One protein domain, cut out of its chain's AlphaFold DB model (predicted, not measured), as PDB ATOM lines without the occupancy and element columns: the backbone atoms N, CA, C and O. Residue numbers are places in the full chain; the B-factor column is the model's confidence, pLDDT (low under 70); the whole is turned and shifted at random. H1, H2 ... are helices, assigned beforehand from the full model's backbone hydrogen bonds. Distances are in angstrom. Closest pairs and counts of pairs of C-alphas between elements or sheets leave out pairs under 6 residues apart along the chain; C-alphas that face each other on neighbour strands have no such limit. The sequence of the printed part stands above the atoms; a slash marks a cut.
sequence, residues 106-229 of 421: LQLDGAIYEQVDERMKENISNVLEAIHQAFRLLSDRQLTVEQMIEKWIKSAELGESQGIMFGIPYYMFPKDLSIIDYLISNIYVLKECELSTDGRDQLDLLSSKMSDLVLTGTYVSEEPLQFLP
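AT A GLANCE: This is residues 106 to 229 of the 421 residues of an uncharacterized protein of Wolbachia endosymbiont of Dactylopius coccus (UniProt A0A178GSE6). Two helical hairpins, H1 with H2 and H3 with H4, pack together mainly through H2 and H4, and their four helices run roughly along the longest axis. The four-residue H5 packs on the first part of H3, on the side away from H1 and H2. The printed part has 124 residues, with five named helices in the order H1, H2, H3, H4, H5 and no named strand, and is of the class all helix. It is compact, with a radius of gyration of the C-alphas of 14.1 A and spans of 42 by 30 by 27 A.

IN THESE COORDINATES: After residues 106 to 117, H1 takes residues 118 to 139, 30.8 A long, beginning at C-alpha 118 (94.521, 106.781, 77.627). H2 takes residues 145 to 162, 25.7 A. H3 takes residues 179 to 191, 18.3 A. H4 takes residues 197 to 215, 26.2 A. H5, residues 222 to 225, ends at C-alpha 225 (71.098, 121.965, 81.661).

HOW THE PARTS SIT: H1 and H2 form a hairpin and touch, closest at the C-alphas of Ala 134 and Met 148, 5.4 A, at a shallow tilt of 6 degrees, opposite ways. H2 touches H4, closest at the C-alphas of Glu 146 and Gly 199, 5.2 A; they run the same way at 32 degrees, only just shallow. H3 and H4 form a hairpin, opposite ways at 37 degrees, only just steep; H4 touches H3 with residues 203 to 210 alone, closest at the C-alphas of Ile 187 and Ser 207, 6.7 A. H2 and H3 are near each other. H3 touches H5 with residues 181 to 185 alone, the C-alphas of Ser 185 and Pro 224 being closest at 5.5 A. H1 and H4 are apart. In H1, H2, H3 and H4 every O i to N i+4 pair is within hydrogen-bond range; H5 is too short for such a pair.

THE WHOLE: The C-alphas farthest apart, of Glu 114 and Ser 196, are 42.5 A from each other. The printed part has no cut. The link from H2 to H3 is long, 16 residues, and within it residues 169 to 170 pair antiparallel with residues 177 to 178. The mean pLDDT of the printed part is 88.3; residues 106 to 110 and 171 to 176 are under 70.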
ATOM      1  N   LEU A 106      91.451 120.802  74.220       44.03
ATOM      2  CA  LEU A 106      90.157 121.163  74.762       44.03
ATOM      3  C   LEU A 106      90.402 121.683  76.177       44.03
ATOM      4  O   LEU A 106      90.957 120.969  77.015       44.03
ATOM      5  N   GLN A 107      90.035 122.942  76.430       42.38
ATOM      6  CA  GLN A 107      89.982 123.459  77.791       42.38
ATOM      7  C   GLN A 107      88.893 122.677  78.516       42.38
ATOM      8  O   GLN A 107      87.702 122.916  78.350       42.38
ATOM      9  N   LEU A 108      89.332 121.663  79.248       55.62
ATOM     10  CA  LEU A 108      88.480 120.838  80.076       55.62
ATOM     11  C   LEU A 108      88.094 121.661  81.305       55.62
ATOM     12  O   LEU A 108      88.927 121.902  82.180       55.62
ATOM     13  N   ASP A 109      86.835 122.084  81.378       57.28
ATOM     14  CA  ASP A 109      86.285 122.744  82.563       57.28
ATOM     15  C   ASP A 109      86.061 121.701  83.672       57.28
ATOM     16  O   ASP A 109      84.973 121.162  83.856       57.28
ATOM     17  N   GLY A 110      87.129 121.361  84.396       68.62
ATOM     18  CA  GLY A 110      87.071 120.487  85.567       68.62
ATOM     19  C   GLY A 110      88.424 119.889  85.937       68.62
ATOM     20  O   GLY A 110      89.082 119.241  85.121       68.62
ATOM     21  N   ALA A 111      88.829 120.039  87.199       76.00
ATOM     22  CA  ALA A 111      90.079 119.468  87.710       76.00
ATOM     23  C   ALA A 111      90.103 117.925  87.641       76.00
ATOM     24  O   ALA A 111      91.181 117.316  87.621       76.00
ATOM     25  N   ILE A 112      88.930 117.290  87.616       80.38
ATOM     26  CA  ILE A 112      88.724 115.850  87.484       80.38
ATOM     27  C   ILE A 112      89.195 115.326  86.127       80.38
ATOM     28  O   ILE A 112      89.737 114.224  86.061       80.38
ATOM     29  N   TYR A 113      89.094 116.126  85.066       80.69
ATOM     30  CA  TYR A 113      89.421 115.686  83.710       80.69
ATOM     31  C   TYR A 113      90.928 115.633  83.434       80.69
ATOM     32  O   TYR A 113      91.373 114.871  82.580       80.69
ATOM     33  N   GLU A 114      91.747 116.316  84.237       75.38
ATOM     34  CA  GLU A 114      93.209 116.140  84.229       75.38
ATOM     35  C   GLU A 114      93.647 114.719  84.642       75.38
ATOM     36  O   GLU A 114      94.814 114.359  84.491       75.38
ATOM     37  N   GLN A 115      92.741 113.920  85.219       73.62
ATOM     38  CA  GLN A 115      93.012 112.547  85.663       73.62
ATOM     39  C   GLN A 115      92.720 111.494  84.587       73.62
ATOM     40  O   GLN A 115      92.849 110.298  84.846       73.62
ATOM     41  N   VAL A 116      92.309 111.921  83.393       79.50
ATOM     42  CA  VAL A 116      91.930 111.025  82.302       79.50
ATOM     43  C   VAL A 116      93.175 110.440  81.639       79.50
ATOM     44  O   VAL A 116      93.942 111.136  80.973       79.50
ATOM     45  N   ASP A 117      93.363 109.134  81.821       79.00
ATOM     46  CA  ASP A 117      94.395 108.363  81.133       79.00
ATOM     47  C   ASP A 117      93.919 107.859  79.757       79.00
ATOM     48  O   ASP A 117      92.752 107.977  79.386       79.00
ATOM     49  N   GLU A 118      94.833 107.286  78.973       81.62
ATOM     50  CA  GLU A 118      94.521 106.781  77.627       81.62
ATOM     51  C   GLU A 118      93.461 105.673  77.630       81.62
ATOM     52  O   GLU A 118      92.659 105.579  76.704       81.62
ATOM     53  N   ARG A 119      93.399 104.862  78.693       85.06
ATOM     54  CA  ARG A 119      92.393 103.802  78.814       85.06
ATOM     55  C   ARG A 119      91.004 104.391  79.056       85.06
ATOM     56  O   ARG A 119      90.025 103.904  78.499       85.06
ATOM     57  N   MET A 120      90.914 105.429  79.882       87.50
ATOM     58  CA  MET A 120      89.691 106.187  80.110       87.50
ATOM     59  C   MET A 120      89.213 106.828  78.804       87.50
ATOM     60  O   MET A 120      88.050 106.650  78.447       87.50
ATOM     61  N   LYS A 121      90.110 107.475  78.042       86.06
ATOM     62  CA  LYS A 121      89.788 108.039  76.714       86.06
ATOM     63  C   LYS A 121      89.259 106.981  75.751       86.06
ATOM     64  O   LYS A 121      88.227 107.198  75.128       86.06
ATOM     65  N   GLU A 122      89.926 105.830  75.662       87.81
ATOM     66  CA  GLU A 122      89.498 104.721  74.805       87.81
ATOM     67  C   GLU A 122      88.096 104.224  75.192       87.81
ATOM     68  O   GLU A 122      87.234 104.057  74.329       87.81
ATOM     69  N   ASN A 123      87.826 104.040  76.487       91.00
ATOM     70  CA  ASN A 123      86.508 103.608  76.956       91.00
ATOM     71  C   ASN A 123      85.414 104.643  76.647       91.00
ATOM     72  O   ASN A 123      84.343 104.266  76.169       91.00
ATOM     73  N   ILE A 124      85.684 105.933  76.876       90.75
ATOM     74  CA  ILE A 124      84.764 107.026  76.529       90.75
ATOM     75  C   ILE A 124      84.486 107.015  75.024       90.75
ATOM     76  O   ILE A 124      83.325 106.993  74.618       90.75
ATOM     77  N   SER A 125      85.538 106.948  74.201       88.12
ATOM     78  CA  SER A 125      85.428 106.914  72.742       88.12
ATOM     79  C   SER A 125      84.602 105.723  72.259       88.12
ATOM     80  O   SER A 125      83.778 105.882  71.365       88.12
ATOM     81  N   ASN A 126      84.778 104.541  72.853       90.31
ATOM     82  CA  ASN A 126      84.026 103.341  72.485       90.31
ATOM     83  C   ASN A 126      82.528 103.469  72.804       90.31
ATOM     84  O   ASN A 126      81.684 103.069  71.999       90.31
ATOM     85  N   VAL A 127      82.186 104.015  73.976       93.88
ATOM     86  CA  VAL A 127      80.783 104.240  74.361       93.88
ATOM     87  C   VAL A 127      80.149 105.303  73.471       93.88
ATOM     88  O   VAL A 127      79.018 105.124  73.012       93.88
ATOM     89  N   LEU A 128      80.884 106.376  73.188       90.06
ATOM     90  CA  LEU A 128      80.410 107.458  72.341       90.06
ATOM     91  C   LEU A 128      80.188 107.008  70.894       90.06
ATOM     92  O   LEU A 128      79.119 107.263  70.339       90.06
ATOM     93  N   GLU A 129      81.127 106.255  70.321       88.94
ATOM     94  CA  GLU A 129      80.990 105.672  68.983       88.94
ATOM     95  C   GLU A 129      79.760 104.761  68.902       88.94
ATOM     96  O   GLU A 129      78.998 104.827  67.943       88.94
ATOM     97  N   ALA A 130      79.493 103.951  69.932       92.50
ATOM     98  CA  ALA A 130      78.310 103.093  69.959       92.50
ATOM     99  C   ALA A 130      76.992 103.896  69.987       92.50
ATOM    100  O   ALA A 130      76.016 103.511  69.334       92.50
ATOM    101  N   ILE A 131      76.953 105.011  70.727       92.94
ATOM    102  CA  ILE A 131      75.808 105.937  70.755       92.94
ATOM    103  C   ILE A 131      75.616 106.580  69.379       92.94
ATOM    104  O   ILE A 131      74.499 106.591  68.850       92.94
ATOM    105  N   HIS A 132      76.701 107.065  68.776       88.38
ATOM    106  CA  HIS A 132      76.669 107.730  67.481       88.38
ATOM    107  C   HIS A 132      76.296 106.769  66.346       88.38
ATOM    108  O   HIS A 132      75.452 107.083  65.508       88.38
ATOM    109  N   GLN A 133      76.841 105.554  66.351       90.81
ATOM    110  CA  GLN A 133      76.508 104.521  65.377       90.81
ATOM    111  C   GLN A 133      75.020 104.152  65.433       90.81
ATOM    112  O   GLN A 133      74.403 103.946  64.388       90.81
ATOM    113  N   ALA A 134      74.407 104.106  66.621       93.56
ATOM    114  CA  ALA A 134      72.965 103.887  66.740       93.56
ATOM    115  C   ALA A 134      72.153 105.015  66.077       93.56
ATOM    116  O   ALA A 134      71.170 104.730  65.394       93.56
ATOM    117  N   PHE A 135      72.591 106.269  66.217       89.50
ATOM    118  CA  PHE A 135      71.963 107.418  65.562       89.50
ATOM    119  C   PHE A 135      72.144 107.404  64.035       89.50
ATOM    120  O   PHE A 135      71.188 107.635  63.293       89.50
ATOM    121  N   ARG A 136      73.341 107.059  63.538       88.88
ATOM    122  CA  ARG A 136      73.578 106.887  62.091       88.88
ATOM    123  C   ARG A 136      72.672 105.817  61.499       88.88
ATOM    124  O   ARG A 136      72.030 106.043  60.482       88.88
ATOM    125  N   LEU A 137      72.554 104.673  62.171       91.88
ATOM    126  CA  LEU A 137      71.678 103.594  61.719       91.88
ATOM    127  C   LEU A 137      70.193 103.999  61.723       91.88
ATOM    128  O   LEU A 137      69.443 103.520  60.874       91.88
ATOM    129  N   LEU A 138      69.758 104.875  62.635       90.56
ATOM    130  CA  LEU A 138      68.427 105.488  62.563       90.56
ATOM    131  C   LEU A 138      68.299 106.389  61.322       90.56
ATOM    132  O   LEU A 138      67.336 106.250  60.571       90.56
ATOM    133  N   SER A 139      69.284 107.256  61.078       87.50
ATOM    134  CA  SER A 139      69.311 108.185  59.932       87.50
ATOM    135  C   SER A 139      69.271 107.444  58.587       87.50
ATOM    136  O   SER A 139      68.511 107.803  57.685       87.50
ATOM    137  N   ASP A 140      69.989 106.321  58.502       91.31
ATOM    138  CA  ASP A 140      69.993 105.395  57.362       91.31
ATOM    139  C   ASP A 140      68.719 104.534  57.266       91.31
ATOM    140  O   ASP A 140      68.611 103.663  56.396       91.31
ATOM    141  N   ARG A 141      67.747 104.741  58.165       91.25
ATOM    142  CA  ARG A 141      66.488 103.982  58.273       91.25
ATOM    143  C   ARG A 141      66.692 102.480  58.500       91.25
ATOM    144  O   ARG A 141      65.851 101.663  58.123       91.25
ATOM    145  N   GLN A 142      67.816 102.107  59.106       92.12
ATOM    146  CA  GLN A 142      68.147 100.731  59.484       92.12
ATOM    147  C   GLN A 142      67.648 100.371  60.891       92.12
ATOM    148  O   GLN A 142      67.561  99.186  61.216       92.12
ATOM    149  N   LEU A 143      67.314 101.368  61.714       92.94
ATOM    150  CA  LEU A 143      66.709 101.204  63.037       92.94
ATOM    151  C   LEU A 143      65.446 102.050  63.167       92.94
ATOM    152  O   LEU A 143      65.309 103.081  62.516       92.94
ATOM    153  N   THR A 144      64.547 101.631  64.057       92.88
ATOM    154  CA  THR A 144      63.501 102.511  64.591       92.88
ATOM    155  C   THR A 144      64.053 103.384  65.721       92.88
ATOM    156  O   THR A 144      65.088 103.070  66.315       92.88
ATOM    157  N   VAL A 145      63.330 104.452  66.069       92.69
ATOM    158  CA  VAL A 145      63.660 105.307  67.223       92.69
ATOM    159  C   VAL A 145      63.773 104.483  68.513       92.69
ATOM    160  O   VAL A 145      64.733 104.634  69.261       92.69
ATOM    161  N   GLU A 146      62.853 103.546  68.742       95.69
ATOM    162  CA  GLU A 146      62.865 102.671  69.927       95.69
ATOM    163  C   GLU A 146      64.103 101.760  69.960       95.69
ATOM    164  O   GLU A 146      64.764 101.636  70.987       95.69
ATOM    165  N   GLN A 147      64.506 101.195  68.818       95.50
ATOM    166  CA  GLN A 147      65.728 100.385  68.736       95.50
ATOM    167  C   GLN A 147      67.005 101.208  68.959       95.50
ATOM    168  O   GLN A 147      68.003 100.681  69.459       95.50
ATOM    169  N   MET A 148      67.001 102.490  68.583       96.62
ATOM    170  CA  MET A 148      68.090 103.412  68.905       96.62
ATOM    171  C   MET A 148      68.146 103.682  70.415       96.62
ATOM    172  O   MET A 148      69.226 103.572  70.996       96.62
ATOM    173  N   ILE A 149      67.004 103.958  71.057       97.50
ATOM    174  CA  ILE A 149      66.918 104.168  72.512       97.50
ATOM    175  C   ILE A 149      67.440 102.931  73.261       97.50
ATOM    176  O   ILE A 149      68.284 103.066  74.145       97.50
ATOM    177  N   GLU A 150      67.034 101.722  72.859       97.38
ATOM    178  CA  GLU A 150      67.531 100.469  73.446       97.38
ATOM    179  C   GLU A 150      69.067 100.356  73.357       97.38
ATOM    180  O   GLU A 150      69.735  99.926  74.303       97.38
ATOM    181  N   LYS A 151      69.655 100.751  72.221       97.62
ATOM    182  CA  LYS A 151      71.115 100.769  72.047       97.62
ATOM    183  C   LYS A 151      71.781 101.819  72.931       97.62
ATOM    184  O   LYS A 151      72.806 101.509  73.531       97.62
ATOM    185  N   TRP A 152      71.210 103.014  73.049       97.62
ATOM    186  CA  TRP A 152      71.734 104.063  73.928       97.62
ATOM    187  C   TRP A 152      71.720 103.647  75.397       97.62
ATOM    188  O   TRP A 152      72.712 103.867  76.088       97.62
ATOM    189  N   ILE A 153      70.663 102.967  75.858       98.19
ATOM    190  CA  ILE A 153      70.599 102.404  77.215       98.19
ATOM    191  C   ILE A 153      71.757 101.429  77.445       98.19
ATOM    192  O   ILE A 153      72.487 101.570  78.423       98.19
ATOM    193  N   LYS A 154      71.980 100.485  76.522       98.06
ATOM    194  CA  LYS A 154      73.083  99.512  76.626       98.06
ATOM    195  C   LYS A 154      74.454 100.187  76.647       98.06
ATOM    196  O   LYS A 154      75.329  99.756  77.396       98.06
ATOM    197  N   SER A 155      74.650 101.232  75.846       97.19
ATOM    198  CA  SER A 155      75.897 102.005  75.839       97.19
ATOM    199  C   SER A 155      76.111 102.756  77.156       97.19
ATOM    200  O   SER A 155      77.214 102.721  77.698       97.19
ATOM    201  N   ALA A 156      75.066 103.376  77.711       96.69
ATOM    202  CA  ALA A 156      75.132 104.032  79.016       96.69
ATOM    203  C   ALA A 156      75.441 103.029  80.142       96.69
ATOM    204  O   ALA A 156      76.319 103.274  80.963       96.69
ATOM    205  N   GLU A 157      74.801 101.857  80.144       96.38
ATOM    206  CA  GLU A 157      75.086 100.779  81.103       96.38
ATOM    207  C   GLU A 157      76.520 100.254  80.993       96.38
ATOM    208  O   GLU A 157      77.177  99.998  82.007       96.38
ATOM    209  N   LEU A 158      77.030 100.119  79.766       95.75
ATOM    210  CA  LEU A 158      78.423  99.759  79.538       95.75
ATOM    211  C   LEU A 158      79.356 100.817  80.136       95.75
ATOM    212  O   LEU A 158      80.256 100.452  80.894       95.75
ATOM    213  N   GLY A 159      79.106 102.102  79.867       94.75
ATOM    214  CA  GLY A 159      79.883 103.213  80.419       94.75
ATOM    215  C   GLY A 159      79.866 103.261  81.949       94.75
ATOM    216  O   GLY A 159      80.924 103.355  82.574       94.75
ATOM    217  N   GLU A 160      78.693 103.097  82.569       93.62
ATOM    218  CA  GLU A 160      78.545 102.983  84.026       93.62
ATOM    219  C   GLU A 160      79.400 101.830  84.578       93.62
ATOM    220  O   GLU A 160      80.148 102.011  85.538       93.62
ATOM    221  N   SER A 161      79.334 100.649  83.949       91.06
ATOM    222  CA  SER A 161      80.069  99.453  84.392       91.06
ATOM    223  C   SER A 161      81.587  99.558  84.218       91.06
ATOM    224  O   SER A 161      82.340  98.963  84.990       91.06
ATOM    225  N   GLN A 162      82.035 100.313  83.214       90.62
ATOM    226  CA  GLN A 162      83.446 100.586  82.949       90.62
ATOM    227  C   GLN A 162      83.990 101.749  83.786       90.62
ATOM    228  O   GLN A 162      85.200 101.972  83.772       90.62
ATOM    229  N   GLY A 163      83.122 102.466  84.510       89.31
ATOM    230  CA  GLY A 163      83.505 103.621  85.314       89.31
ATOM    231  C   GLY A 163      83.981 104.799  84.468       89.31
ATOM    232  O   GLY A 163      84.913 105.478  84.878       89.31
ATOM    233  N   ILE A 164      83.414 105.021  83.273       92.19
ATOM    234  CA  ILE A 164      83.831 106.153  82.427       92.19
ATOM    235  C   ILE A 164      83.364 107.489  83.002       92.19
ATOM    236  O   ILE A 164      82.326 107.532  83.659       92.19
ATOM    237  N   MET A 165      84.066 108.578  82.691       92.25
ATOM    238  CA  MET A 165      83.548 109.929  82.921       92.25
ATOM    239  C   MET A 165      82.567 110.301  81.801       92.25
ATOM    240  O   MET A 165      82.921 110.229  80.627       92.25
ATOM    241  N   PHE A 166      81.340 110.676  82.149       94.06
ATOM    242  CA  PHE A 166      80.280 111.006  81.189       94.06
ATOM    243  C   PHE A 166      80.236 112.489  80.816       94.06
ATOM    244  O   PHE A 166      79.726 112.813  79.742       94.06
ATOM    245  N   GLY A 167      80.735 113.368  81.689       91.12
ATOM    246  CA  GLY A 167      80.725 114.824  81.520       91.12
ATOM    247  C   GLY A 167      81.942 115.383  80.784       91.12
ATOM    248  O   GLY A 167      81.975 116.573  80.488       91.12
ATOM    249  N   ILE A 168      82.939 114.551  80.467       86.94
ATOM    250  CA  ILE A 168      84.102 114.995  79.696       86.94
ATOM    251  C   ILE A 168      83.722 115.221  78.224       86.94
ATOM    252  O   ILE A 168      83.206 114.298  77.585       86.94
ATOM    253  N   PRO A 169      83.973 116.417  77.660       80.31
ATOM    254  CA  PRO A 169      83.791 116.643  76.234       80.31
ATOM    255  C   PRO A 169      84.809 115.821  75.441       80.31
ATOM    256  O   PRO A 169      85.985 115.736  75.804       80.31
ATOM    257  N   TYR A 170      84.355 115.213  74.349       72.94
ATOM    258  CA  TYR A 170      85.210 114.428  73.468       72.94
ATOM    259  C   TYR A 170      84.973 114.830  72.011       72.94
ATOM    260  O   TYR A 170      83.829 114.927  71.561       72.94
ATOM    261  N   TYR A 171      86.063 115.049  71.272       63.09
ATOM    262  CA  TYR A 171      86.026 115.494  69.879       63.09
ATOM    263  C   TYR A 171      85.615 114.329  68.965       63.09
ATOM    264  O   TYR A 171      86.448 113.608  68.422       63.09
ATOM    265  N   MET A 172      84.312 114.090  68.848       56.28
ATOM    266  CA  MET A 172      83.736 113.143  67.879       56.28
ATOM    267  C   MET A 172      82.550 113.736  67.106       56.28
ATOM    268  O   MET A 172      82.071 113.144  66.143       56.28
ATOM    269  N   PHE A 173      82.095 114.925  67.500       52.16
ATOM    270  CA  PHE A 173      81.000 115.662  66.879       52.16
ATOM    271  C   PHE A 173      81.511 117.012  66.352       52.16
ATOM    272  O   PHE A 173      82.522 117.508  66.844       52.16
ATOM    273  N   PRO A 174      80.788 117.676  65.429       49.84
ATOM    274  CA  PRO A 174      81.098 119.049  65.004       49.84
ATOM    275  C   PRO A 174      81.030 120.093  66.140       49.84
ATOM    276  O   PRO A 174      81.375 121.255  65.936       49.84
ATOM    277  N   LYS A 175      80.573 119.696  67.334       59.03
ATOM    278  CA  LYS A 175      80.657 120.456  68.582       59.03
ATOM    279  C   LYS A 175      81.259 119.558  69.655       59.03
ATOM    280  O   LYS A 175      80.829 118.418  69.786       59.03
ATOM    281  N   ASP A 176      82.179 120.083  70.450       68.69
ATOM    282  CA  ASP A 176      82.735 119.384  71.608       68.69
ATOM    283  C   ASP A 176      81.640 119.103  72.643       68.69
ATOM    284  O   ASP A 176      81.286 119.965  73.445       68.69
ATOM    285  N   LEU A 177      81.055 117.904  72.593       74.38
ATOM    286  CA  LEU A 177      79.956 117.493  73.463       74.38
ATOM    287  C   LEU A 177      80.359 116.273  74.281       74.38
ATOM    288  O   LEU A 177      80.981 115.332  73.783       74.38
ATOM    289  N   SER A 178      79.978 116.293  75.553       89.12
ATOM    290  CA  SER A 178      80.082 115.133  76.428       89.12
ATOM    291  C   SER A 178      78.952 114.133  76.144       89.12
ATOM    292  O   SER A 178      77.920 114.478  75.555       89.12
ATOM    293  N   ILE A 179      79.119 112.875  76.568       93.00
ATOM    294  CA  ILE A 179      78.086 111.839  76.392       93.00
ATOM    295  C   ILE A 179      76.785 112.268  77.081       93.00
ATOM    296  O   ILE A 179      75.700 112.093  76.523       93.00
ATOM    297  N   ILE A 180      76.886 112.836  78.286       94.50
ATOM    298  CA  ILE A 180      75.711 113.252  79.056       94.50
ATOM    299  C   ILE A 180      74.992 114.439  78.412       94.50
ATOM    300  O   ILE A 180      73.767 114.408  78.299       94.50
ATOM    301  N   ASP A 181      75.731 115.428  77.904       92.06
ATOM    302  CA  ASP A 181      75.167 116.580  77.193       92.06
ATOM    303  C   ASP A 181      74.407 116.138  75.936       92.06
ATOM    304  O   ASP A 181      73.276 116.577  75.686       92.06
ATOM    305  N   TYR A 182      75.010 115.219  75.174       91.38
ATOM    306  CA  TYR A 182      74.403 114.643  73.980       91.38
ATOM    307  C   TYR A 182      73.102 113.906  74.314       91.38
ATOM    308  O   TYR A 182      72.069 114.143  73.680       91.38
ATOM    309  N   LEU A 183      73.124 113.027  75.319       94.94
ATOM    310  CA  LEU A 183      71.958 112.226  75.680       94.94
ATOM    311  C   LEU A 183      70.832 113.083  76.268       94.94
ATOM    312  O   LEU A 183      69.690 112.904  75.858       94.94
ATOM    313  N   ILE A 184      71.116 114.042  77.156       95.44
ATOM    314  CA  ILE A 184      70.090 114.936  77.729       95.44
ATOM    315  C   ILE A 184      69.363 115.712  76.628       95.44
ATOM    316  O   ILE A 184      68.129 115.726  76.595       95.44
ATOM    317  N   SER A 185      70.120 116.308  75.706       91.81
ATOM    318  CA  SER A 185      69.560 117.103  74.609       91.81
ATOM    319  C   SER A 185      68.666 116.254  73.702       91.81
ATOM    320  O   SER A 185      67.556 116.657  73.357       91.81
ATOM    321  N   ASN A 186      69.102 115.037  73.363       92.06
ATOM    322  CA  ASN A 186      68.313 114.136  72.525       92.06
ATOM    323  C   ASN A 186      67.095 113.557  73.256       92.06
ATOM    324  O   ASN A 186      66.033 113.435  72.654       92.06
ATOM    325  N   ILE A 187      67.198 113.232  74.549       95.62
ATOM    326  CA  ILE A 187      66.055 112.764  75.352       95.62
ATOM    327  C   ILE A 187      64.949 113.819  75.370       95.62
ATOM    328  O   ILE A 187      63.776 113.465  75.258       95.62
ATOM    329  N   TYR A 188      65.304 115.102  75.482       92.94
ATOM    330  CA  TYR A 188      64.338 116.198  75.412       92.94
ATOM    331  C   TYR A 188      63.568 116.198  74.086       92.94
ATOM    332  O   TYR A 188      62.340 116.210  74.103       92.94
ATOM    333  N   VAL A 189      64.262 116.082  72.950       90.62
ATOM    334  CA  VAL A 189      63.621 115.996  71.624       90.62
ATOM    335  C   VAL A 189      62.751 114.740  71.504       90.62
ATOM    336  O   VAL A 189      61.610 114.807  71.054       90.62
ATOM    337  N   LEU A 190      63.253 113.590  71.963       92.88
ATOM    338  CA  LEU A 190      62.544 112.310  71.895       92.88
ATOM    339  C   LEU A 190      61.276 112.271  72.757       92.88
ATOM    340  O   LEU A 190      60.380 111.467  72.490       92.88
ATOM    341  N   LYS A 191      61.151 113.142  73.768       90.94
ATOM    342  CA  LYS A 191      59.907 113.271  74.539       90.94
ATOM    343  C   LYS A 191      58.748 113.794  73.686       90.94
ATOM    344  O   LYS A 191      57.609 113.404  73.949       90.94
ATOM    345  N   GLU A 192      59.026 114.545  72.629       89.31
ATOM    346  CA  GLU A 192      58.009 115.041  71.694       89.31
ATOM    347  C   GLU A 192      57.645 114.017  70.601       89.31
ATOM    348  O   GLU A 192      56.647 114.182  69.901       89.31
ATOM    349  N   CYS A 193      58.405 112.924  70.458       88.62
ATOM    350  CA  CYS A 193      58.119 111.889  69.466       88.62
ATOM    351  C   CYS A 193      56.930 110.996  69.862       88.62
ATOM    352  O   CYS A 193      56.724 110.654  71.032       88.62
ATOM    353  N   GLU A 194      56.181 110.534  68.857       90.94
ATOM    354  CA  GLU A 194      55.207 109.458  69.028       90.94
ATOM    355  C   GLU A 194      55.937 108.119  69.190       90.94
ATOM    356  O   GLU A 194      56.513 107.582  68.244       90.94
ATOM    357  N   LEU A 195      55.918 107.584  70.410       93.31
ATOM    358  CA  LEU A 195      56.501 106.291  70.767       93.31
ATOM    359  C   LEU A 195      55.400 105.338  71.231       93.31
ATOM    360  O   LEU A 195      54.367 105.768  71.757       93.31
ATOM    361  N   SER A 196      55.628 104.033  71.077       96.00
ATOM    362  CA  SER A 196      54.791 103.035  71.740       96.00
ATOM    363  C   SER A 196      54.940 103.138  73.263       96.00
ATOM    364  O   SER A 196      55.830 103.814  73.778       96.00
ATOM    365  N   THR A 197      54.077 102.448  74.013       95.81
ATOM    366  CA  THR A 197      54.213 102.368  75.475       95.81
ATOM    367  C   THR A 197      55.581 101.818  75.887       95.81
ATOM    368  O   THR A 197      56.213 102.399  76.759       95.81
ATOM    369  N   ASP A 198      56.074 100.777  75.209       95.56
ATOM    370  CA  ASP A 198      57.403 100.211  75.484       95.56
ATOM    371  C   ASP A 198      58.516 101.218  75.158       95.56
ATOM    372  O   ASP A 198      59.426 101.424  75.956       95.56
ATOM    373  N   GLY A 199      58.399 101.932  74.034       95.75
ATOM    374  CA  GLY A 199      59.331 103.000  73.668       95.75
ATOM    375  C   GLY A 199      59.364 104.151  74.679       95.75
ATOM    376  O   GLY A 199      60.438 104.668  74.987       95.75
ATOM    377  N   ARG A 200      58.206 104.537  75.235       96.94
ATOM    378  CA  ARG A 200      58.116 105.524  76.324       96.94
ATOM    379  C   ARG A 200      58.794 105.019  77.595       96.94
ATOM    380  O   ARG A 200      59.614 105.746  78.146       96.94
ATOM    381  N   ASP A 201      58.528 103.779  77.997       97.62
ATOM    382  CA  ASP A 201      59.144 103.170  79.181       97.62
ATOM    383  C   ASP A 201      60.680 103.096  79.046       97.62
ATOM    384  O   ASP A 201      61.416 103.371  79.996       97.62
ATOM    385  N   GLN A 202      61.190 102.783  77.848       97.88
ATOM    386  CA  GLN A 202      62.627 102.801  77.553       97.88
ATOM    387  C   GLN A 202      63.216 104.218  77.606       97.88
ATOM    388  O   GLN A 202      64.290 104.423  78.177       97.88
ATOM    389  N   LEU A 203      62.527 105.212  77.037       97.69
ATOM    390  CA  LEU A 203      62.976 106.603  77.098       97.69
ATOM    391  C   LEU A 203      63.023 107.112  78.544       97.69
ATOM    392  O   LEU A 203      63.983 107.783  78.923       97.69
ATOM    393  N   ASP A 204      62.031 106.758  79.361       97.06
ATOM    394  CA  ASP A 204      61.991 107.097  80.784       97.06
ATOM    395  C   ASP A 204      63.122 106.413  81.559       97.06
ATOM    396  O   ASP A 204      63.766 107.049  82.398       97.06
ATOM    397  N   LEU A 205      63.449 105.157  81.232       97.88
ATOM    398  CA  LEU A 205      64.608 104.462  81.793       97.88
ATOM    399  C   LEU A 205      65.921 105.189  81.461       97.88
ATOM    400  O   LEU A 205      66.739 105.425  82.353       97.88
ATOM    401  N   LEU A 206      66.117 105.584  80.199       97.94
ATOM    402  CA  LEU A 206      67.295 106.353  79.788       97.94
ATOM    403  C   LEU A 206      67.342 107.724  80.486       97.94
ATOM    404  O   LEU A 206      68.387 108.119  81.004       97.94
ATOM    405  N   SER A 207      66.202 108.421  80.561       97.19
ATOM    406  CA  SER A 207      66.063 109.701  81.267       97.19
ATOM    407  C   SER A 207      66.396 109.567  82.753       97.19
ATOM    408  O   SER A 207      67.047 110.455  83.307       97.19
ATOM    409  N   SER A 208      65.983 108.476  83.405       96.81
ATOM    410  CA  SER A 208      66.304 108.196  84.809       96.81
ATOM    411  C   SER A 208      67.803 107.989  85.002       96.81
ATOM    412  O   SER A 208      68.378 108.588  85.902       96.81
ATOM    413  N   LYS A 209      68.459 107.217  84.127       96.75
ATOM    414  CA  LYS A 209      69.913 106.995  84.192       96.75
ATOM    415  C   LYS A 209      70.705 108.295  84.072       96.75
ATOM    416  O   LYS A 209      71.601 108.549  84.872       96.75
ATOM    417  N   MET A 210      70.343 109.147  83.109       96.75
ATOM    418  CA  MET A 210      70.984 110.460  82.972       96.75
ATOM    419  C   MET A 210      70.720 111.321  84.208       96.75
ATOM    420  O   MET A 210      71.643 111.921  84.750       96.75
ATOM    421  N   SER A 211      69.484 111.319  84.710       96.31
ATOM    422  CA  SER A 211      69.119 112.044  85.930       96.31
ATOM    423  C   SER A 211      69.946 111.600  87.138       96.31
ATOM    424  O   SER A 211      70.429 112.454  87.874       96.31
ATOM    425  N   ASP A 212      70.175 110.298  87.318       95.94
ATOM    426  CA  ASP A 212      70.983 109.752  88.414       95.94
ATOM    427  C   ASP A 212      72.457 110.187  88.325       95.94
ATOM    428  O   ASP A 212      73.070 110.557  89.335       95.94
ATOM    429  N   LEU A 213      73.030 110.208  87.116       95.62
ATOM    430  CA  LEU A 213      74.383 110.723  86.888       95.62
ATOM    431  C   LEU A 213      74.485 112.207  87.263       95.62
ATOM    432  O   LEU A 213      75.419 112.590  87.976       95.62
ATOM    433  N   VAL A 214      73.520 113.028  86.839       95.38
ATOM    434  CA  VAL A 214      73.487 114.468  87.151       95.38
ATOM    435  C   VAL A 214      73.266 114.711  88.642       95.38
ATOM    436  O   VAL A 214      74.009 115.475  89.257       95.38
ATOM    437  N   LEU A 215      72.283 114.041  89.252       95.25
ATOM    438  CA  LEU A 215      71.963 114.154  90.680       95.25
ATOM    439  C   LEU A 215      73.172 113.855  91.558       95.25
ATOM    440  O   LEU A 215      73.364 114.489  92.594       95.25
ATOM    441  N   THR A 216      74.003 112.910  91.122       91.94
ATOM    442  CA  THR A 216      75.220 112.517  91.825       91.94
ATOM    443  C   THR A 216      76.459 113.281  91.347       91.94
ATOM    444  O   THR A 216      77.581 112.857  91.596       91.94
ATOM    445  N   GLY A 217      76.304 114.435  90.699       91.38
ATOM    446  CA  GLY A 217      77.384 115.410  90.539       91.38
ATOM    447  C   GLY A 217      78.052 115.476  89.171       91.38
ATOM    448  O   GLY A 217      78.822 116.416  88.967       91.38
ATOM    449  N   THR A 218      77.714 114.584  88.231       93.44
ATOM    450  CA  THR A 218      78.251 114.642  86.858       93.44
ATOM    451  C   THR A 218      77.987 116.026  86.262       93.44
ATOM    452  O   THR A 218      76.917 116.613  86.474       93.44
ATOM    453  N   TYR A 219      78.997 116.598  85.608       90.56
ATOM    454  CA  TYR A 219      78.890 117.915  84.990       90.56
ATOM    455  C   TYR A 219      78.002 117.859  83.744       90.56
ATOM    456  O   TYR A 219      78.024 116.876  83.009       90.56
ATOM    457  N   VAL A 220      77.207 118.909  83.550       90.19
ATOM    458  CA  VAL A 220      76.341 119.120  82.387       90.19
ATOM    459  C   VAL A 220      76.533 120.566  81.969       90.19
ATOM    460  O   VAL A 220      76.481 121.461  82.821       90.19
ATOM    461  N   SER A 221      76.750 120.783  80.679       88.50
ATOM    462  CA  SER A 221      76.963 122.111  80.110       88.50
ATOM    463  C   SER A 221      75.702 122.981  80.223       88.50
ATOM    464  O   SER A 221      74.586 122.468  80.321       88.50
ATOM    465  N   GLU A 222      75.855 124.309  80.189       87.62
ATOM    466  CA  GLU A 222      74.744 125.257  80.411       87.62
ATOM    467  C   GLU A 222      73.553 125.045  79.463       87.62
ATOM    468  O   GLU A 222      72.401 125.115  79.892       87.62
ATOM    469  N   GLU A 223      73.816 124.762  78.183       87.50
ATOM    470  CA  GLU A 223      72.766 124.572  77.177       87.50
ATOM    471  C   GLU A 223      71.930 123.302  77.449       87.50
ATOM    472  O   GLU A 223      70.716 123.435  77.592       87.50
ATOM    473  N   PRO A 224      72.500 122.092  77.616       90.25
ATOM    474  CA  PRO A 224      71.723 120.911  78.003       90.25
ATOM    475  C   PRO A 224      71.055 121.012  79.381       90.25
ATOM    476  O   PRO A 224      69.998 120.417  79.601       90.25
ATOM    477  N   LEU A 225      71.634 121.783  80.310       89.12
ATOM    478  CA  LEU A 225      71.098 121.965  81.661       89.12
ATOM    479  C   LEU A 225      69.666 122.531  81.646       89.12
ATOM    480  O   LEU A 225      68.864 122.184  82.512       89.12
ATOM    481  N   GLN A 226      69.317 123.347  80.644       91.38
ATOM    482  CA  GLN A 226      67.981 123.943  80.510       91.38
ATOM    483  C   GLN A 226      66.869 122.912  80.242       91.38
ATOM    484  O   GLN A 226      65.694 123.206  80.457       91.38
ATOM    485  N   PHE A 227      67.224 121.713  79.768       92.62
ATOM    486  CA  PHE A 227      66.273 120.636  79.481       92.62
ATOM    487  C   PHE A 227      65.960 119.772  80.707       92.62
ATOM    488  O   PHE A 227      65.078 118.908  80.656       92.62
ATOM    489  N   LEU A 228      66.684 119.977  81.809       93.38
ATOM    490  CA  LEU A 228      66.498 119.231  83.043       93.38
ATOM    491  C   LEU A 228      65.500 119.925  83.984       93.38
ATOM    492  O   LEU A 228      65.400 121.154  84.002       93.38
ATOM    493  N   PRO A 229      64.783 119.158  84.826       93.00
ATOM    494  CA  PRO A 229      63.928 119.729  85.861       93.00
ATOM    495  C   PRO A 229      64.717 120.623  86.843       93.00
ATOM    496  O   PRO A 229      65.772 120.205  87.330       93.00
TER     497      PRO A 229